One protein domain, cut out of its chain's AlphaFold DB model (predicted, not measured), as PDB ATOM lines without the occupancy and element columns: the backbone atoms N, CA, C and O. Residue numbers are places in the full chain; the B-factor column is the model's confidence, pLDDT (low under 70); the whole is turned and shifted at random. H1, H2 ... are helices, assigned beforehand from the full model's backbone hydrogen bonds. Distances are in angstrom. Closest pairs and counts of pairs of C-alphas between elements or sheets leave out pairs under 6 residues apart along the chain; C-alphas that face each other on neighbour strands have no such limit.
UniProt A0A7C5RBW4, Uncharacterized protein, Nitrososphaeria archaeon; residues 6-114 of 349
ATOM      1  N   GLU A   6     -45.996 -76.115 -47.181       75.38
ATOM      2  CA  GLU A   6     -45.615 -77.275 -47.969       75.38
ATOM      3  C   GLU A   6     -46.774 -77.791 -48.838       75.38
ATOM      4  O   GLU A   6     -46.535 -78.224 -49.964       75.38
ATOM      5  N   ASP A   7     -48.025 -77.672 -48.380       77.81
ATOM      6  CA  ASP A   7     -49.217 -77.960 -49.195       77.81
ATOM      7  C   ASP A   7     -49.323 -76.977 -50.367       77.81
ATOM      8  O   ASP A   7     -49.573 -77.365 -51.508       77.81
ATOM      9  N   MET A   8     -49.046 -75.695 -50.113       80.62
ATOM     10  CA  MET A   8     -49.015 -74.673 -51.161       80.62
ATOM     11  C   MET A   8     -47.862 -74.883 -52.149       80.62
ATOM     12  O   MET A   8     -48.025 -74.623 -53.343       80.62
ATOM     13  N   ALA A   9     -46.710 -75.370 -51.679       79.56
ATOM     14  CA  ALA A   9     -45.601 -75.758 -52.547       79.56
ATOM     15  C   ALA A   9     -45.975 -76.958 -53.430       79.56
ATOM     16  O   ALA A   9     -45.705 -76.937 -54.631       79.56
ATOM     17  N   LEU A  10     -46.670 -77.954 -52.870       82.44
ATOM     18  CA  LEU A  10     -47.163 -79.109 -53.613       82.44
ATOM     19  C   LEU A  10     -48.176 -78.704 -54.694       82.44
ATOM     20  O   LEU A  10     -48.056 -79.147 -55.831       82.44
ATOM     21  N   VAL A  11     -49.123 -77.809 -54.393       82.88
ATOM     22  CA  VAL A  11     -50.078 -77.290 -55.395       82.88
ATOM     23  C   VAL A  11     -49.360 -76.595 -56.553       82.88
ATOM     24  O   VAL A  11     -49.701 -76.826 -57.712       82.88
ATOM     25  N   ARG A  12     -48.354 -75.761 -56.258       81.19
ATOM     26  CA  ARG A  12     -47.558 -75.078 -57.293       81.19
ATOM     27  C   ARG A  12     -46.796 -76.076 -58.155       81.19
ATOM     28  O   ARG A  12     -46.890 -76.005 -59.375       81.19
ATOM     29  N   TYR A  13     -46.143 -77.048 -57.525       82.25
ATOM     30  CA  TYR A  13     -45.442 -78.117 -58.225       82.25
ATOM     31  C   TYR A  13     -46.382 -78.901 -59.156       82.25
ATOM     32  O   TYR A  13     -46.100 -79.065 -60.340       82.25
ATOM     33  N   LEU A  14     -47.555 -79.312 -58.663       82.38
ATOM     34  CA  LEU A  14     -48.564 -80.005 -59.472       82.38
ATOM     35  C   LEU A  14     -49.084 -79.144 -60.635       82.38
ATOM     36  O   LEU A  14     -49.456 -79.682 -61.680       82.38
ATOM     37  N   ALA A  15     -49.119 -77.819 -60.480       82.75
ATOM     38  CA  ALA A  15     -49.570 -76.899 -61.521       82.75
ATOM     39  C   ALA A  15     -48.563 -76.724 -62.672       82.75
ATOM     40  O   ALA A  15     -48.990 -76.393 -63.784       82.75
ATOM     41  N   GLU A  16     -47.275 -76.948 -62.405       83.88
ATOM     42  CA  GLU A  16     -46.163 -76.847 -63.362       83.88
ATOM     43  C   GLU A  16     -45.962 -78.130 -64.185       83.88
ATOM     44  O   GLU A  16     -45.343 -78.095 -65.251       83.88
ATOM     45  N   LEU A  17     -46.519 -79.259 -63.735       84.06
ATOM     46  CA  LEU A  17     -46.408 -80.533 -64.443       84.06
ATOM     47  C   LEU A  17     -47.152 -80.522 -65.796       84.06
ATOM     48  O   LEU A  17     -48.235 -79.936 -65.930       84.06
ATOM     49  N   PRO A  18     -46.614 -81.216 -66.818       81.62
ATOM     50  CA  PRO A  18     -47.227 -81.278 -68.138       81.62
ATOM     51  C   PRO A  18     -48.595 -81.969 -68.081       81.62
ATOM     52  O   PRO A  18     -48.724 -83.117 -67.652       81.62
ATOM     53  N   ARG A  19     -49.629 -81.270 -68.562       84.75
ATOM     54  CA  ARG A  19     -51.008 -81.773 -68.588       84.75
ATOM     55  C   ARG A  19     -51.298 -82.534 -69.878       84.75
ATOM     56  O   ARG A  19     -51.001 -82.056 -70.971       84.75
ATOM     57  N   ARG A  20     -51.977 -83.675 -69.765       77.88
ATOM     58  CA  ARG A  20     -52.612 -84.373 -70.895       77.88
ATOM     59  C   ARG A  20     -54.115 -84.429 -70.659       77.88
ATOM     60  O   ARG A  20     -54.557 -84.910 -69.621       77.88
ATOM     61  N   SER A  21     -54.897 -83.890 -71.595       78.06
ATOM     62  CA  SER A  21     -56.366 -83.815 -71.493       78.06
ATOM     63  C   SER A  21     -56.863 -83.174 -70.186       78.06
ATOM     64  O   SER A  21     -57.821 -83.639 -69.577       78.06
ATOM     65  N   GLY A  22     -56.163 -82.136 -69.713       77.44
ATOM     66  CA  GLY A  22     -56.485 -81.448 -68.458       77.44
ATOM     67  C   GLY A  22     -56.100 -82.204 -67.180       77.44
ATOM     68  O   GLY A  22     -56.349 -81.694 -66.094       77.44
ATOM     69  N   ARG A  23     -55.469 -83.380 -67.283       81.00
ATOM     70  CA  ARG A  23     -55.046 -84.210 -66.146       81.00
ATOM     71  C   ARG A  23     -53.526 -84.253 -66.017       81.00
ATOM     72  O   ARG A  23     -52.804 -84.104 -67.006       81.00
ATOM     73  N   VAL A  24     -53.061 -84.494 -64.797       83.12
ATOM     74  CA  VAL A  24     -51.654 -84.730 -64.460       83.12
ATOM     75  C   VAL A  24     -51.540 -86.151 -63.919       83.12
ATOM     76  O   VAL A  24     -52.345 -86.553 -63.084       83.12
ATOM     77  N   SER A  25     -50.563 -86.911 -64.413       81.62
ATOM     78  CA  SER A  25     -50.221 -88.221 -63.857       81.62
ATOM     79  C   SER A  25     -49.052 -88.046 -62.905       81.62
ATOM     80  O   SER A  25     -48.050 -87.439 -63.279       81.62
ATOM     81  N   VAL A  26     -49.184 -88.575 -61.694       81.19
ATOM     82  CA  VAL A  26     -48.207 -88.381 -60.626       81.19
ATOM     83  C   VAL A  26     -47.773 -89.739 -60.098       81.19
ATOM     84  O   VAL A  26     -48.618 -90.556 -59.739       81.19
ATOM     85  N   ASN A  27     -46.464 -89.972 -60.047       84.06
ATOM     86  CA  ASN A  27     -45.896 -91.095 -59.317       84.06
ATOM     87  C   ASN A  27     -45.573 -90.636 -57.888       84.06
ATOM     88  O   ASN A  27     -44.787 -89.708 -57.692       84.06
ATOM     89  N   VAL A  28     -46.209 -91.264 -56.898       81.25
ATOM     90  CA  VAL A  28     -46.076 -90.895 -55.480       81.25
ATOM     91  C   VAL A  28     -44.640 -91.088 -54.988       81.25
ATOM     92  O   VAL A  28     -44.150 -90.238 -54.249       81.25
ATOM     93  N   SER A  29     -43.941 -92.134 -55.438       79.81
ATOM     94  CA  SER A  29     -42.547 -92.412 -55.062       79.81
ATOM     95  C   SER A  29     -41.588 -91.334 -55.577       79.81
ATOM     96  O   SER A  29     -40.696 -90.873 -54.858       79.81
ATOM     97  N   ASP A  30     -41.812 -90.870 -56.810       82.00
ATOM     98  CA  ASP A  30     -41.009 -89.804 -57.421       82.00
ATOM     99  C   ASP A  30     -41.273 -88.459 -56.729       82.00
ATOM    100  O   ASP A  30     -40.343 -87.681 -56.492       82.00
ATOM    101  N   LEU A  31     -42.527 -88.200 -56.333       81.06
ATOM    102  CA  LEU A  31     -42.879 -87.029 -55.524       81.06
ATOM    103  C   LEU A  31     -42.242 -87.073 -54.140       81.06
ATOM    104  O   LEU A  31     -41.708 -86.064 -53.689       81.06
ATOM    105  N   ALA A  32     -42.298 -88.225 -53.470       81.25
ATOM    106  CA  ALA A  32     -41.722 -88.415 -52.145       81.25
ATOM    107  C   ALA A  32     -40.216 -88.130 -52.172       81.25
ATOM    108  O   ALA A  32     -39.716 -87.346 -51.366       81.25
ATOM    109  N   THR A  33     -39.525 -88.659 -53.183       82.25
ATOM    110  CA  THR A  33     -38.099 -88.399 -53.419       82.25
ATOM    111  C   THR A  33     -37.831 -86.918 -53.700       82.25
ATOM    112  O   THR A  33     -36.936 -86.328 -53.096       82.25
ATOM    113  N   SER A  34     -38.630 -86.288 -54.569       79.25
ATOM    114  CA  SER A  34     -38.465 -84.873 -54.940       79.25
ATOM    115  C   SER A  34     -38.700 -83.918 -53.766       79.25
ATOM    116  O   SER A  34     -38.042 -82.886 -53.661       79.25
ATOM    117  N   LEU A  35     -39.625 -84.268 -52.873       77.19
ATOM    118  CA  LEU A  35     -39.986 -83.489 -51.687       77.19
ATOM    119  C   LEU A  35     -39.191 -83.895 -50.438       77.19
ATOM    120  O   LEU A  35     -39.462 -83.365 -49.363       77.19
ATOM    121  N   GLN A  36     -38.239 -84.827 -50.568       82.50
ATOM    122  CA  GLN A  36     -37.448 -85.379 -49.462       82.50
ATOM    123  C   GLN A  36     -38.328 -85.854 -48.290       82.50
ATOM    124  O   GLN A  36     -38.075 -85.557 -47.123       82.50
ATOM    125  N   THR A  37     -39.404 -86.571 -48.607       82.62
ATOM    126  CA  THR A  37     -40.398 -87.043 -47.638       82.62
ATOM    127  C   THR A  37     -40.794 -88.496 -47.913       82.62
ATOM    128  O   THR A  37     -40.243 -89.133 -48.808       82.62
ATOM    129  N   THR A  38     -41.713 -89.055 -47.124       80.12
ATOM    130  CA  THR A  38     -42.209 -90.426 -47.319       80.12
ATOM    131  C   THR A  38     -43.446 -90.449 -48.213       80.12
ATOM    132  O   THR A  38     -44.199 -89.475 -48.276       80.12
ATOM    133  N   GLU A  39     -43.693 -91.573 -48.886       78.56
ATOM    134  CA  GLU A  39     -44.900 -91.751 -49.703       78.56
ATOM    135  C   GLU A  39     -46.177 -91.553 -48.887       78.56
ATOM    136  O   GLU A  39     -47.113 -90.918 -49.360       78.56
ATOM    137  N   GLU A  40     -46.201 -92.029 -47.641       73.75
ATOM    138  CA  GLU A  40     -47.333 -91.864 -46.726       73.75
ATOM    139  C   GLU A  40     -47.649 -90.382 -46.504       73.75
ATOM    140  O   GLU A  40     -48.811 -89.979 -46.549       73.75
ATOM    141  N   ARG A  41     -46.614 -89.551 -46.339       78.38
ATOM    142  CA  ARG A  41     -46.763 -88.113 -46.102       78.38
ATOM    143  C   ARG A  41     -47.163 -87.358 -47.366       78.38
ATOM    144  O   ARG A  41     -47.909 -86.386 -47.283       78.38
ATOM    145  N   VAL A  42     -46.727 -87.819 -48.540       82.62
ATOM    146  CA  VAL A  42     -47.232 -87.313 -49.828       82.62
ATOM    147  C   VAL A  42     -48.713 -87.647 -49.995       82.62
ATOM    148  O   VAL A  42     -49.494 -86.760 -50.331       82.62
ATOM    149  N   ILE A  43     -49.113 -88.895 -49.734       82.19
ATOM    150  CA  ILE A  43     -50.510 -89.347 -49.829       82.19
ATOM    151  C   ILE A  43     -51.395 -88.537 -48.875       82.19
ATOM    152  O   ILE A  43     -52.441 -88.041 -49.286       82.19
ATOM    153  N   GLU A  44     -50.953 -88.334 -47.635       77.62
ATOM    154  CA  GLU A  44     -51.655 -87.521 -46.640       77.62
ATOM    155  C   GLU A  44     -51.843 -86.066 -47.101       77.62
ATOM    156  O   GLU A  44     -52.933 -85.506 -46.978       77.62
ATOM    157  N   ARG A  45     -50.818 -85.452 -47.702       84.12
ATOM    158  CA  ARG A  45     -50.925 -84.085 -48.239       84.12
ATOM    159  C   ARG A  45     -51.841 -83.996 -49.449       84.12
ATOM    160  O   ARG A  45     -52.644 -83.073 -49.535       84.12
ATOM    161  N   LEU A  46     -51.765 -84.956 -50.367       84.31
ATOM    162  CA  LEU A  46     -52.690 -85.035 -51.499       84.31
ATOM    163  C   LEU A  46     -54.142 -85.176 -51.017       84.31
ATOM    164  O   LEU A  46     -55.036 -84.528 -51.555       84.31
ATOM    165  N   LEU A  47     -54.367 -85.941 -49.948       82.75
ATOM    166  CA  LEU A  47     -55.667 -86.055 -49.291       82.75
ATOM    167  C   LEU A  47     -56.132 -84.756 -48.639       82.75
ATOM    168  O   LEU A  47     -57.286 -84.381 -48.826       82.75
ATOM    169  N   ASN A  48     -55.251 -84.031 -47.948       80.44
ATOM    170  CA  ASN A  48     -55.564 -82.700 -47.418       80.44
ATOM    171  C   ASN A  48     -55.955 -81.725 -48.542       80.44
ATOM    172  O   ASN A  48     -56.920 -80.968 -48.423       80.44
ATOM    173  N   LEU A  49     -55.242 -81.764 -49.670       81.69
ATOM    174  CA  LEU A  49     -55.552 -80.941 -50.839       81.69
ATOM    175  C   LEU A  49     -56.883 -81.337 -51.500       81.69
ATOM    176  O   LEU A  49     -57.612 -80.465 -51.974       81.69
ATOM    177  N   GLN A  50     -57.231 -82.627 -51.516       81.50
ATOM    178  CA  GLN A  50     -58.529 -83.090 -52.011       81.50
ATOM    179  C   GLN A  50     -59.667 -82.721 -51.052       81.50
ATOM    180  O   GLN A  50     -60.703 -82.235 -51.494       81.50
ATOM    181  N   ALA A  51     -59.465 -82.877 -49.743       74.38
ATOM    182  CA  ALA A  51     -60.444 -82.526 -48.715       74.38
ATOM    183  C   ALA A  51     -60.743 -81.018 -48.671       74.38
ATOM    184  O   ALA A  51     -61.858 -80.614 -48.352       74.38
ATOM    185  N   THR A  52     -59.767 -80.181 -49.037       75.38
ATOM    186  CA  THR A  52     -59.947 -78.728 -49.208       75.38
ATOM    187  C   THR A  52     -60.511 -78.335 -50.578       75.38
ATOM    188  O   THR A  52     -60.802 -77.161 -50.803       75.38
ATOM    189  N   GLY A  53     -60.676 -79.290 -51.500       79.25
ATOM    190  CA  GLY A  53     -61.182 -79.060 -52.856       79.25
ATOM    191  C   GLY A  53     -60.189 -78.384 -53.807       79.25
ATOM    192  O   GLY A  53     -60.576 -77.969 -54.897       79.25
ATOM    193  N   LEU A  54     -58.913 -78.261 -53.423       81.25
ATOM    194  CA  LEU A  54     -57.873 -77.643 -54.252       81.25
ATOM    195  C   LEU A  54     -57.400 -78.547 -55.388       81.25
ATOM    196  O   LEU A  54     -56.950 -78.055 -56.424       81.25
ATOM    197  N   ILE A  55     -57.496 -79.861 -55.195       81.00
ATOM    198  CA  ILE A  55     -57.246 -80.856 -56.235       81.00
ATOM    199  C   ILE A  55     -58.398 -81.859 -56.289       81.00
ATOM    200  O   ILE A  55     -59.137 -82.040 -55.327       81.00
ATOM    201  N   SER A  56     -58.520 -82.551 -57.418       82.44
ATOM    202  CA  SER A  56     -59.399 -83.708 -57.568       82.44
ATOM    203  C   SER A  56     -58.583 -84.858 -58.140       82.44
ATOM    204  O   SER A  56     -57.987 -84.734 -59.215       82.44
ATOM    205  N   ILE A  57     -58.524 -85.967 -57.408       81.81
ATOM    206  CA  ILE A  57     -57.838 -87.179 -57.847       81.81
ATOM    207  C   ILE A  57     -58.874 -88.066 -58.536       81.81
ATOM    208  O   ILE A  57     -59.787 -88.592 -57.909       81.81
ATOM    209  N   ALA A  58     -58.750 -88.196 -59.856       74.94
ATOM    210  CA  ALA A  58     -59.759 -88.852 -60.686       74.94
ATOM    211  C   ALA A  58     -59.659 -90.386 -60.708       74.94
ATOM    212  O   ALA A  58     -60.622 -91.054 -61.072       74.94
ATOM    213  N   SER A  59     -58.485 -90.943 -60.408       73.94
ATOM    214  CA  SER A  59     -58.243 -92.386 -60.463       73.94
ATOM    215  C   SER A  59     -56.976 -92.748 -59.705       73.94
ATOM    216  O   SER A  59     -55.976 -92.032 -59.807       73.94
ATOM    217  N   VAL A  60     -56.997 -93.896 -59.035       76.00
ATOM    218  CA  VAL A  60     -55.852 -94.476 -58.334       76.00
ATOM    219  C   VAL A  60     -55.578 -95.860 -58.943       76.00
ATOM    220  O   VAL A  60     -56.535 -96.598 -59.184       76.00
ATOM    221  N   PRO A  61     -54.322 -96.228 -59.261       74.56
ATOM    222  CA  PRO A  61     -54.019 -97.554 -59.793       74.56
ATOM    223  C   PRO A  61     -54.379 -98.650 -58.781       74.56
ATOM    224  O   PRO A  61     -54.153 -98.498 -57.582       74.56
ATOM    225  N   ASN A  62     -54.927 -99.763 -59.278       74.31
ATOM    226  CA  ASN A  62     -55.336-100.901 -58.457       74.31
ATOM    227  C   ASN A  62     -54.107-101.689 -57.958       74.31
ATOM    228  O   ASN A  62     -53.701-102.677 -58.569       74.31
ATOM    229  N   ASP A  63     -53.503-101.210 -56.868       77.81
ATOM    230  CA  ASP A  63     -52.317-101.776 -56.217       77.81
ATOM    231  C   ASP A  63     -52.644-102.219 -54.769       77.81
ATOM    232  O   ASP A  63     -53.076-101.390 -53.955       77.81
ATOM    233  N   PRO A  64     -52.428-103.500 -54.401       71.69
ATOM    234  CA  PRO A  64     -52.627-104.002 -53.038       71.69
ATOM    235  C   PRO A  64     -51.858-103.238 -51.949       71.69
ATOM    236  O   PRO A  64     -52.372-103.069 -50.840       71.69
ATOM    237  N   ALA A  65     -50.645-102.756 -52.240       73.62
ATOM    238  CA  ALA A  65     -49.856-101.992 -51.276       73.62
ATOM    239  C   ALA A  65     -50.514-100.636 -50.989       73.62
ATOM    240  O   ALA A  65     -50.632-100.218 -49.834       73.62
ATOM    241  N   LEU A  66     -51.025 -99.985 -52.033       74.06
ATOM    242  CA  LEU A  66     -51.722 -98.709 -51.934       74.06
ATOM    243  C   LEU A  66     -53.085 -98.846 -51.242       74.06
ATOM    244  O   LEU A  66     -53.422 -98.011 -50.404       74.06
ATOM    245  N   ARG A  67     -53.817 -99.942 -51.499       75.38
ATOM    246  CA  ARG A  67     -55.021-100.316 -50.734       75.38
ATOM    247  C   ARG A  67     -54.726-100.355 -49.234       75.38
ATOM    248  O   ARG A  67     -55.436 -99.723 -48.454       75.38
ATOM    249  N   SER A  68     -53.676-101.072 -48.832       71.38
ATOM    250  CA  SER A  68     -53.290-101.176 -47.421       71.38
ATOM    251  C   SER A  68     -52.936 -99.808 -46.828       71.38
ATOM    252  O   SER A  68     -53.383 -99.490 -45.726       71.38
ATOM    253  N   LYS A  69     -52.188 -98.969 -47.558       74.31
ATOM    254  CA  LYS A  69     -51.826 -97.612 -47.110       74.31
ATOM    255  C   LYS A  69     -53.053 -96.706 -46.933       74.31
ATOM    256  O   LYS A  69     -53.138 -96.006 -45.929       74.31
ATOM    257  N   LEU A  70     -54.025 -96.750 -47.848       73.62
ATOM    258  CA  LEU A  70     -55.255 -95.952 -47.753       73.62
ATOM    259  C   LEU A  70     -56.146 -96.392 -46.585       73.62
ATOM    260  O   LEU A  70     -56.633 -95.545 -45.841       73.62
ATOM    261  N   ILE A  71     -56.311 -97.701 -46.368       67.88
ATOM    262  CA  ILE A  71     -57.067 -98.224 -45.217       67.88
ATOM    263  C   ILE A  71     -56.400 -97.806 -43.899       67.88
ATOM    264  O   ILE A  71     -57.080 -97.332 -42.989       67.88
ATOM    265  N   GLN A  72     -55.071 -97.922 -43.800       63.44
ATOM    266  CA  GLN A  72     -54.315 -97.466 -42.626       63.44
ATOM    267  C   GLN A  72     -54.442 -95.958 -42.397       63.44
ATOM    268  O   GLN A  72     -54.523 -95.498 -41.257       63.44
ATOM    269  N   LEU A  73     -54.522 -95.175 -43.469       69.62
ATOM    270  CA  LEU A  73     -54.716 -93.738 -43.375       69.62
ATOM    271  C   LEU A  73     -56.126 -93.368 -42.903       69.62
ATOM    272  O   LEU A  73     -56.250 -92.493 -42.052       69.62
ATOM    273  N   ILE A  74     -57.171 -94.067 -43.360       63.06
ATOM    274  CA  ILE A  74     -58.530 -93.905 -42.814       63.06
ATOM    275  C   ILE A  74     -58.530 -94.227 -41.315       63.06
ATOM    276  O   ILE A  74     -59.038 -93.432 -40.533       63.06
ATOM    277  N   ARG A  75     -57.885 -95.324 -40.892       53.69
ATOM    278  CA  ARG A  75     -57.736 -95.665 -39.462       53.69
ATOM    279  C   ARG A  75     -56.996 -94.578 -38.684       53.69
ATOM    280  O   ARG A  75     -57.363 -94.276 -37.556       53.69
ATOM    281  N   THR A  76     -55.987 -93.961 -39.293       57.25
ATOM    282  CA  THR A  76     -55.216 -92.862 -38.694       57.25
ATOM    283  C   THR A  76     -56.047 -91.581 -38.576       57.25
ATOM    284  O   THR A  76     -55.955 -90.888 -37.566       57.25
ATOM    285  N   ILE A  77     -56.876 -91.261 -39.573       57.75
ATOM    286  CA  ILE A  77     -57.822 -90.135 -39.530       57.75
ATOM    287  C   ILE A  77     -58.883 -90.380 -38.450       57.75
ATOM    288  O   ILE A  77     -59.115 -89.503 -37.618       57.75
ATOM    289  N   ASP A  78     -59.465 -91.582 -38.425       51.19
ATOM    290  CA  ASP A  78     -60.430 -92.022 -37.412       51.19
ATOM    291  C   ASP A  78     -59.828 -91.892 -36.015       51.19
ATOM    292  O   ASP A  78     -60.430 -91.293 -35.126       51.19
ATOM    293  N   PHE A  79     -58.592 -92.349 -35.847       45.03
ATOM    294  CA  PHE A  79     -57.838 -92.219 -34.613       45.03
ATOM    295  C   PHE A  79     -57.577 -90.758 -34.218       45.03
ATOM    296  O   PHE A  79     -57.815 -90.392 -33.071       45.03
ATOM    297  N   ARG A  80     -57.140 -89.886 -35.135       49.12
ATOM    298  CA  ARG A  80     -56.868 -88.466 -34.828       49.12
ATOM    299  C   ARG A  80     -58.128 -87.698 -34.437       49.12
ATOM    300  O   ARG A  80     -58.074 -86.853 -33.543       49.12
ATOM    301  N   PHE A  81     -59.249 -87.998 -35.086       47.44
ATOM    302  CA  PHE A  81     -60.551 -87.452 -34.717       47.44
ATOM    303  C   PHE A  81     -61.015 -87.959 -33.355       47.44
ATOM    304  O   PHE A  81     -61.367 -87.161 -32.486       47.44
ATOM    305  N   LEU A  82     -60.927 -89.270 -33.125       42.31
ATOM    306  CA  LEU A  82     -61.203 -89.871 -31.822       42.31
ATOM    307  C   LEU A  82     -60.308 -89.281 -30.720       42.31
ATOM    308  O   LEU A  82     -60.792 -89.000 -29.622       42.31
ATOM    309  N   ALA A  83     -59.052 -88.969 -31.032       38.59
ATOM    310  CA  ALA A  83     -58.093 -88.297 -30.156       38.59
ATOM    311  C   ALA A  83     -58.360 -86.787 -29.974       38.59
ATOM    312  O   ALA A  83     -57.615 -86.111 -29.270       38.59
ATOM    313  N   GLY A  84     -59.404 -86.218 -30.593       40.41
ATOM    314  CA  GLY A  84     -59.738 -84.790 -30.490       40.41
ATOM    315  C   GLY A  84     -58.698 -83.852 -31.112       40.41
ATOM    316  O   GLY A  84     -58.760 -82.645 -30.899       40.41
ATOM    317  N   ARG A  85     -57.751 -84.392 -31.891       43.66
ATOM    318  CA  ARG A  85     -56.723 -83.624 -32.611       43.66
ATOM    319  C   ARG A  85     -57.261 -83.016 -33.914       43.66
ATOM    320  O   ARG A  85     -56.510 -82.382 -34.647       43.66
ATOM    321  N   MET A  86     -58.539 -83.243 -34.213       53.38
ATOM    322  CA  MET A  86     -59.251 -82.749 -35.388       53.38
ATOM    323  C   MET A  86     -60.679 -82.366 -35.006       53.38
ATOM    324  O   MET A  86     -61.301 -83.046 -34.187       53.38
ATOM    325  N   THR A  87     -61.216 -81.313 -35.622       62.56
ATOM    326  CA  THR A  87     -62.642 -80.994 -35.483       62.56
ATOM    327  C   THR A  87     -63.501 -82.001 -36.251       62.56
ATOM    328  O   THR A  87     -63.031 -82.659 -37.179       62.56
ATOM    329  N   GLU A  88     -64.788 -82.094 -35.914       57.12
ATOM    330  CA  GLU A  88     -65.750 -82.928 -36.651       57.12
ATOM    331  C   GLU A  88     -65.792 -82.577 -38.143       57.12
ATOM    332  O   GLU A  88     -65.708 -83.455 -38.995       57.12
ATOM    333  N   THR A  89     -65.790 -81.286 -38.471       68.06
ATOM    334  CA  THR A  89     -65.766 -80.804 -39.858       68.06
ATOM    335  C   THR A  89     -64.487 -81.183 -40.610       68.06
ATOM    336  O   THR A  89     -64.533 -81.505 -41.800       68.06
ATOM    337  N   GLU A  90     -63.336 -81.169 -39.934       67.00
ATOM    338  CA  GLU A  90     -62.059 -81.596 -40.510       67.00
ATOM    339  C   GLU A  90     -62.016 -83.108 -40.719       67.00
ATOM    340  O   GLU A  90     -61.566 -83.574 -41.767       67.00
ATOM    341  N   TYR A  91     -62.532 -83.860 -39.753       72.12
ATOM    342  CA  TYR A  91     -62.671 -85.306 -39.824       72.12
ATOM    343  C   TYR A  91     -63.587 -85.747 -40.956       72.12
ATOM    344  O   TYR A  91     -63.174 -86.564 -41.775       72.12
ATOM    345  N   GLU A  92     -64.794 -85.192 -41.053       68.50
ATOM    346  CA  GLU A  92     -65.741 -85.558 -42.104       68.50
ATOM    347  C   GLU A  92     -65.148 -85.323 -43.492       68.50
ATOM    348  O   GLU A  92     -65.263 -86.177 -44.372       68.50
ATOM    349  N   SER A  93     -64.471 -84.190 -43.674       73.50
ATOM    350  CA  SER A  93     -63.870 -83.807 -44.950       73.50
ATOM    351  C   SER A  93     -62.692 -84.716 -45.323       73.50
ATOM    352  O   SER A  93     -62.629 -85.211 -46.450       73.50
ATOM    353  N   LEU A  94     -61.779 -84.990 -44.382       78.31
ATOM    354  CA  LEU A  94     -60.606 -85.838 -44.628       78.31
ATOM    355  C   LEU A  94     -60.967 -87.307 -44.787       78.31
ATOM    356  O   LEU A  94     -60.479 -87.978 -45.698       78.31
ATOM    357  N   ARG A  95     -61.861 -87.803 -43.933       73.25
ATOM    358  CA  ARG A  95     -62.332 -89.178 -44.002       73.25
ATOM    359  C   ARG A  95     -63.113 -89.429 -45.282       73.25
ATOM    360  O   ARG A  95     -62.914 -90.473 -45.894       73.25
ATOM    361  N   ARG A  96     -63.966 -88.491 -45.716       75.56
ATOM    362  CA  ARG A  96     -64.685 -88.600 -46.992       75.56
ATOM    363  C   ARG A  96     -63.709 -88.707 -48.159       75.56
ATOM    364  O   ARG A  96     -63.823 -89.653 -48.927       75.56
ATOM    365  N   ALA A  97     -62.725 -87.811 -48.239       77.38
ATOM    366  CA  ALA A  97     -61.717 -87.855 -49.296       77.38
ATOM    367  C   ALA A  97     -60.942 -89.188 -49.304       77.38
ATOM    368  O   ALA A  97     -60.748 -89.787 -50.360       77.38
ATOM    369  N   ALA A  98     -60.558 -89.696 -48.127       79.94
ATOM    370  CA  ALA A  98     -59.854 -90.971 -47.994       79.94
ATOM    371  C   ALA A  98     -60.717 -92.185 -48.375       79.94
ATOM    372  O   ALA A  98     -60.237 -93.091 -49.055       79.94
ATOM    373  N   VAL A  99     -61.995 -92.187 -47.990       73.00
ATOM    374  CA  VAL A  99     -62.963 -93.234 -48.347       73.00
ATOM    375  C   VAL A  99     -63.271 -93.221 -49.843       73.00
ATOM    376  O   VAL A  99     -63.259 -94.278 -50.463       73.00
ATOM    377  N   GLU A 100     -63.500 -92.052 -50.443       75.69
ATOM    378  CA  GLU A 100     -63.732 -91.913 -51.888       75.69
ATOM    379  C   GLU A 100     -62.544 -92.438 -52.699       75.69
ATOM    380  O   GLU A 100     -62.731 -93.134 -53.695       75.69
ATOM    381  N   LEU A 101     -61.319 -92.170 -52.241       78.12
ATOM    382  CA  LEU A 101     -60.111 -92.687 -52.877       78.12
ATOM    383  C   LEU A 101     -59.948 -94.194 -52.714       78.12
ATOM    384  O   LEU A 101     -59.560 -94.865 -53.668       78.12
ATOM    385  N   ALA A 102     -60.258 -94.728 -51.533       74.81
ATOM    386  CA  ALA A 102     -60.205 -96.162 -51.293       74.81
ATOM    387  C   ALA A 102     -61.256 -96.911 -52.128       74.81
ATOM    388  O   ALA A 102     -60.913 -97.909 -52.750       74.81
ATOM    389  N   LEU A 103     -62.493 -96.405 -52.216       70.94
ATOM    390  CA  LEU A 103     -63.561 -96.968 -53.060       70.94
ATOM    391  C   LEU A 103     -63.307 -96.787 -54.562       70.94
ATOM    392  O   LEU A 103     -63.868 -97.517 -55.374       70.94
ATOM    393  N   GLY A 104     -62.461 -95.827 -54.944       73.12
ATOM    394  CA  GLY A 104     -61.980 -95.674 -56.316       73.12
ATOM    395  C   GLY A 104     -61.077 -96.822 -56.785       73.12
ATOM    396  O   GLY A 104     -60.814 -96.930 -57.983       73.12
ATOM    397  N   LEU A 105     -60.610 -97.684 -55.873       73.25
ATOM    398  CA  LEU A 105     -59.930 -98.932 -56.204       73.25
ATOM    399  C   LEU A 105     -60.976-100.026 -56.457       73.25
ATOM    400  O   LEU A 105     -61.698-100.413 -55.544       73.25
ATOM    401  N   GLU A 106     -61.002-100.599 -57.664       67.06
ATOM    402  CA  GLU A 106     -61.954-101.664 -58.050       67.06
ATOM    403  C   GLU A 106     -61.949-102.889 -57.109       67.06
ATOM    404  O   GLU A 106     -62.893-103.676 -57.100       67.06
ATOM    405  N   SER A 107     -60.883-103.069 -56.321       65.38
ATOM    406  CA  SER A 107     -60.702-104.174 -55.375       65.38
ATOM    407  C   SER A 107     -61.215-103.906 -53.953       65.38
ATOM    408  O   SER A 107     -61.049-104.776 -53.093       65.38
ATOM    409  N   VAL A 108     -61.794-102.731 -53.677       61.41
ATOM    410  CA  VAL A 108     -62.227-102.309 -52.336       61.41
ATOM    411  C   VAL A 108     -63.740-102.117 -52.302       61.41
ATOM    412  O   VAL A 108     -64.296-101.271 -52.996       61.41
ATOM    413  N   ASN A 109     -64.408-102.876 -51.439       65.31
ATOM    414  CA  ASN A 109     -65.819-102.696 -51.126       65.31
ATOM    415  C   ASN A 109     -65.991-101.857 -49.854       65.31
ATOM    416  O   ASN A 109     -65.081-101.741 -49.036       65.31
ATOM    417  N   LEU A 110     -67.201-101.341 -49.624       57.91
ATOM    418  CA  LEU A 110     -67.557-100.648 -48.376       57.91
ATOM    419  C   LEU A 110     -67.238-101.467 -47.113       57.91
ATOM    420  O   LEU A 110     -66.833-100.893 -46.109       57.91
ATOM    421  N   ASN A 111     -67.364-102.794 -47.184       57.66
ATOM    422  CA  ASN A 111     -67.084-103.700 -46.064       57.66
ATOM    423  C   ASN A 111     -65.581-103.872 -45.779       57.66
ATOM    424  O   ASN A 111     -65.218-104.375 -44.722       57.66
ATOM    425  N   ASP A 112     -64.710-103.481 -46.714       59.47
ATOM    426  CA  ASP A 112     -63.255-103.512 -46.534       59.47
ATOM    427  C   ASP A 112     -62.733-102.261 -45.799       59.47
ATOM    428  O   ASP A 112     -61.547-102.179 -45.473       59.47
ATOM    429  N   LEU A 113     -63.599-101.268 -45.560       58.12
ATOM    430  CA  LEU A 113     -63.253-100.013 -44.907       58.12
ATOM    431  C   LEU A 113     -63.600-100.061 -43.416       58.12
ATOM    432  O   LEU A 113     -64.647-100.592 -43.046       58.12
ATOM    433  N   PRO A 114     -62.773 -99.454 -42.545       54.09
ATOM    434  CA  PRO A 114     -63.146 -99.307 -41.151       54.09
ATOM    435  C   PRO A 114     -64.430 -98.459 -41.057       54.09
ATOM    436  O   PRO A 114     -64.583 -97.460 -41.776       54.09
TER     437      PRO A 114
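What this domain is: This is residues 6 to 114 of the 349 residues of an uncharacterized protein of Nitrososphaeria archaeon (UniProt A0A7C5RBW4). A helical hairpin, H4 and H5, makes one side of the domain, and H3 crosses it steeply in the middle, with its last residues packed on H5. H2 packs on the first residues of H3 at the other end, and H1 lies near H3 on the side away from the hairpin, in contact with no other helix. The printed part has 109 residues with five named helices, H1 to H5 in that order along the chain, and no named strand; the class is all helix, with 66 residues in the helices. The whole is compact, with a radius of gyration of the C-alphas of 13.9 A, and rounded, with spans of 38 by 30 by 24 A.

Where its parts are: H1 is residues 6 to 16, 15.4 A from first to last C-alpha, and begins at C-alpha 6 at (-45.615, -77.275, -47.969). H2 is residues 28 to 34, 9.7 A long. H3 is residues 39 to 51, 18.1 A long, and begins at C-alpha 39 at (-44.900, -91.751, -49.703). H4, the longest helix, is residues 64 to 82, 26.9 A long. H5 is residues 88 to 103, 21.7 A long, and ends at C-alpha 103 at (-63.561, -96.968, -53.060).

How they stand to each other: H1 and H3 are close but not clearly touching, about perpendicular at 83 degrees, and their closest C-alphas, those of Asp 7 and Arg 45, are 6.4 A apart. H1 and H2 are apart, and both are apart from H4 and H5. H2 touches H3, which meets it with residues 39 to 43 alone; the closest C-alphas, of Ala 32 and Glu 39, are 5.2 A apart, and the two helices are about perpendicular at 74 degrees. H3 touches H5 with residues 47 to 51 alone, and H5 touches H3 with residues 93 to 98 alone; the closest C-alphas, of Ala 51 and Ser 93, are 5.2 A apart, at a steep tilt of 65 degrees, opposite ways. H3 and H4 are close but not clearly touching, with the C-alphas of Glu 40 and Lys 69 closest at 7.3 A, at a steep tilt of 62 degrees, the same way. H4 and H5 form a helical hairpin: they touch at a shallow tilt of 14 degrees, opposite ways, and the closest C-alphas, of Phe 81 and Tyr 91, are 5.9 A apart. The helix packing is mostly crossed, but only just: 1 of 3 touching pairs is at a shallow tilt. In H1, H2, H3, H4 and H5 every O i to N i+4 pair is within hydrogen-bond range.

The domain as a whole: The two C-alphas farthest apart, those of Ser 21 and Ala 83, are 41.6 A apart. The printed part has no cut. The links from H1 to H2 and from H3 to H4 are long, with 11 and 12 residues; those from H2 to H3 and from H4 to H5 are tight. The mean pLDDT of the printed part is 72.7, and it is under 70 at residues 71 to 90, residue 92 and residues 106 to 114.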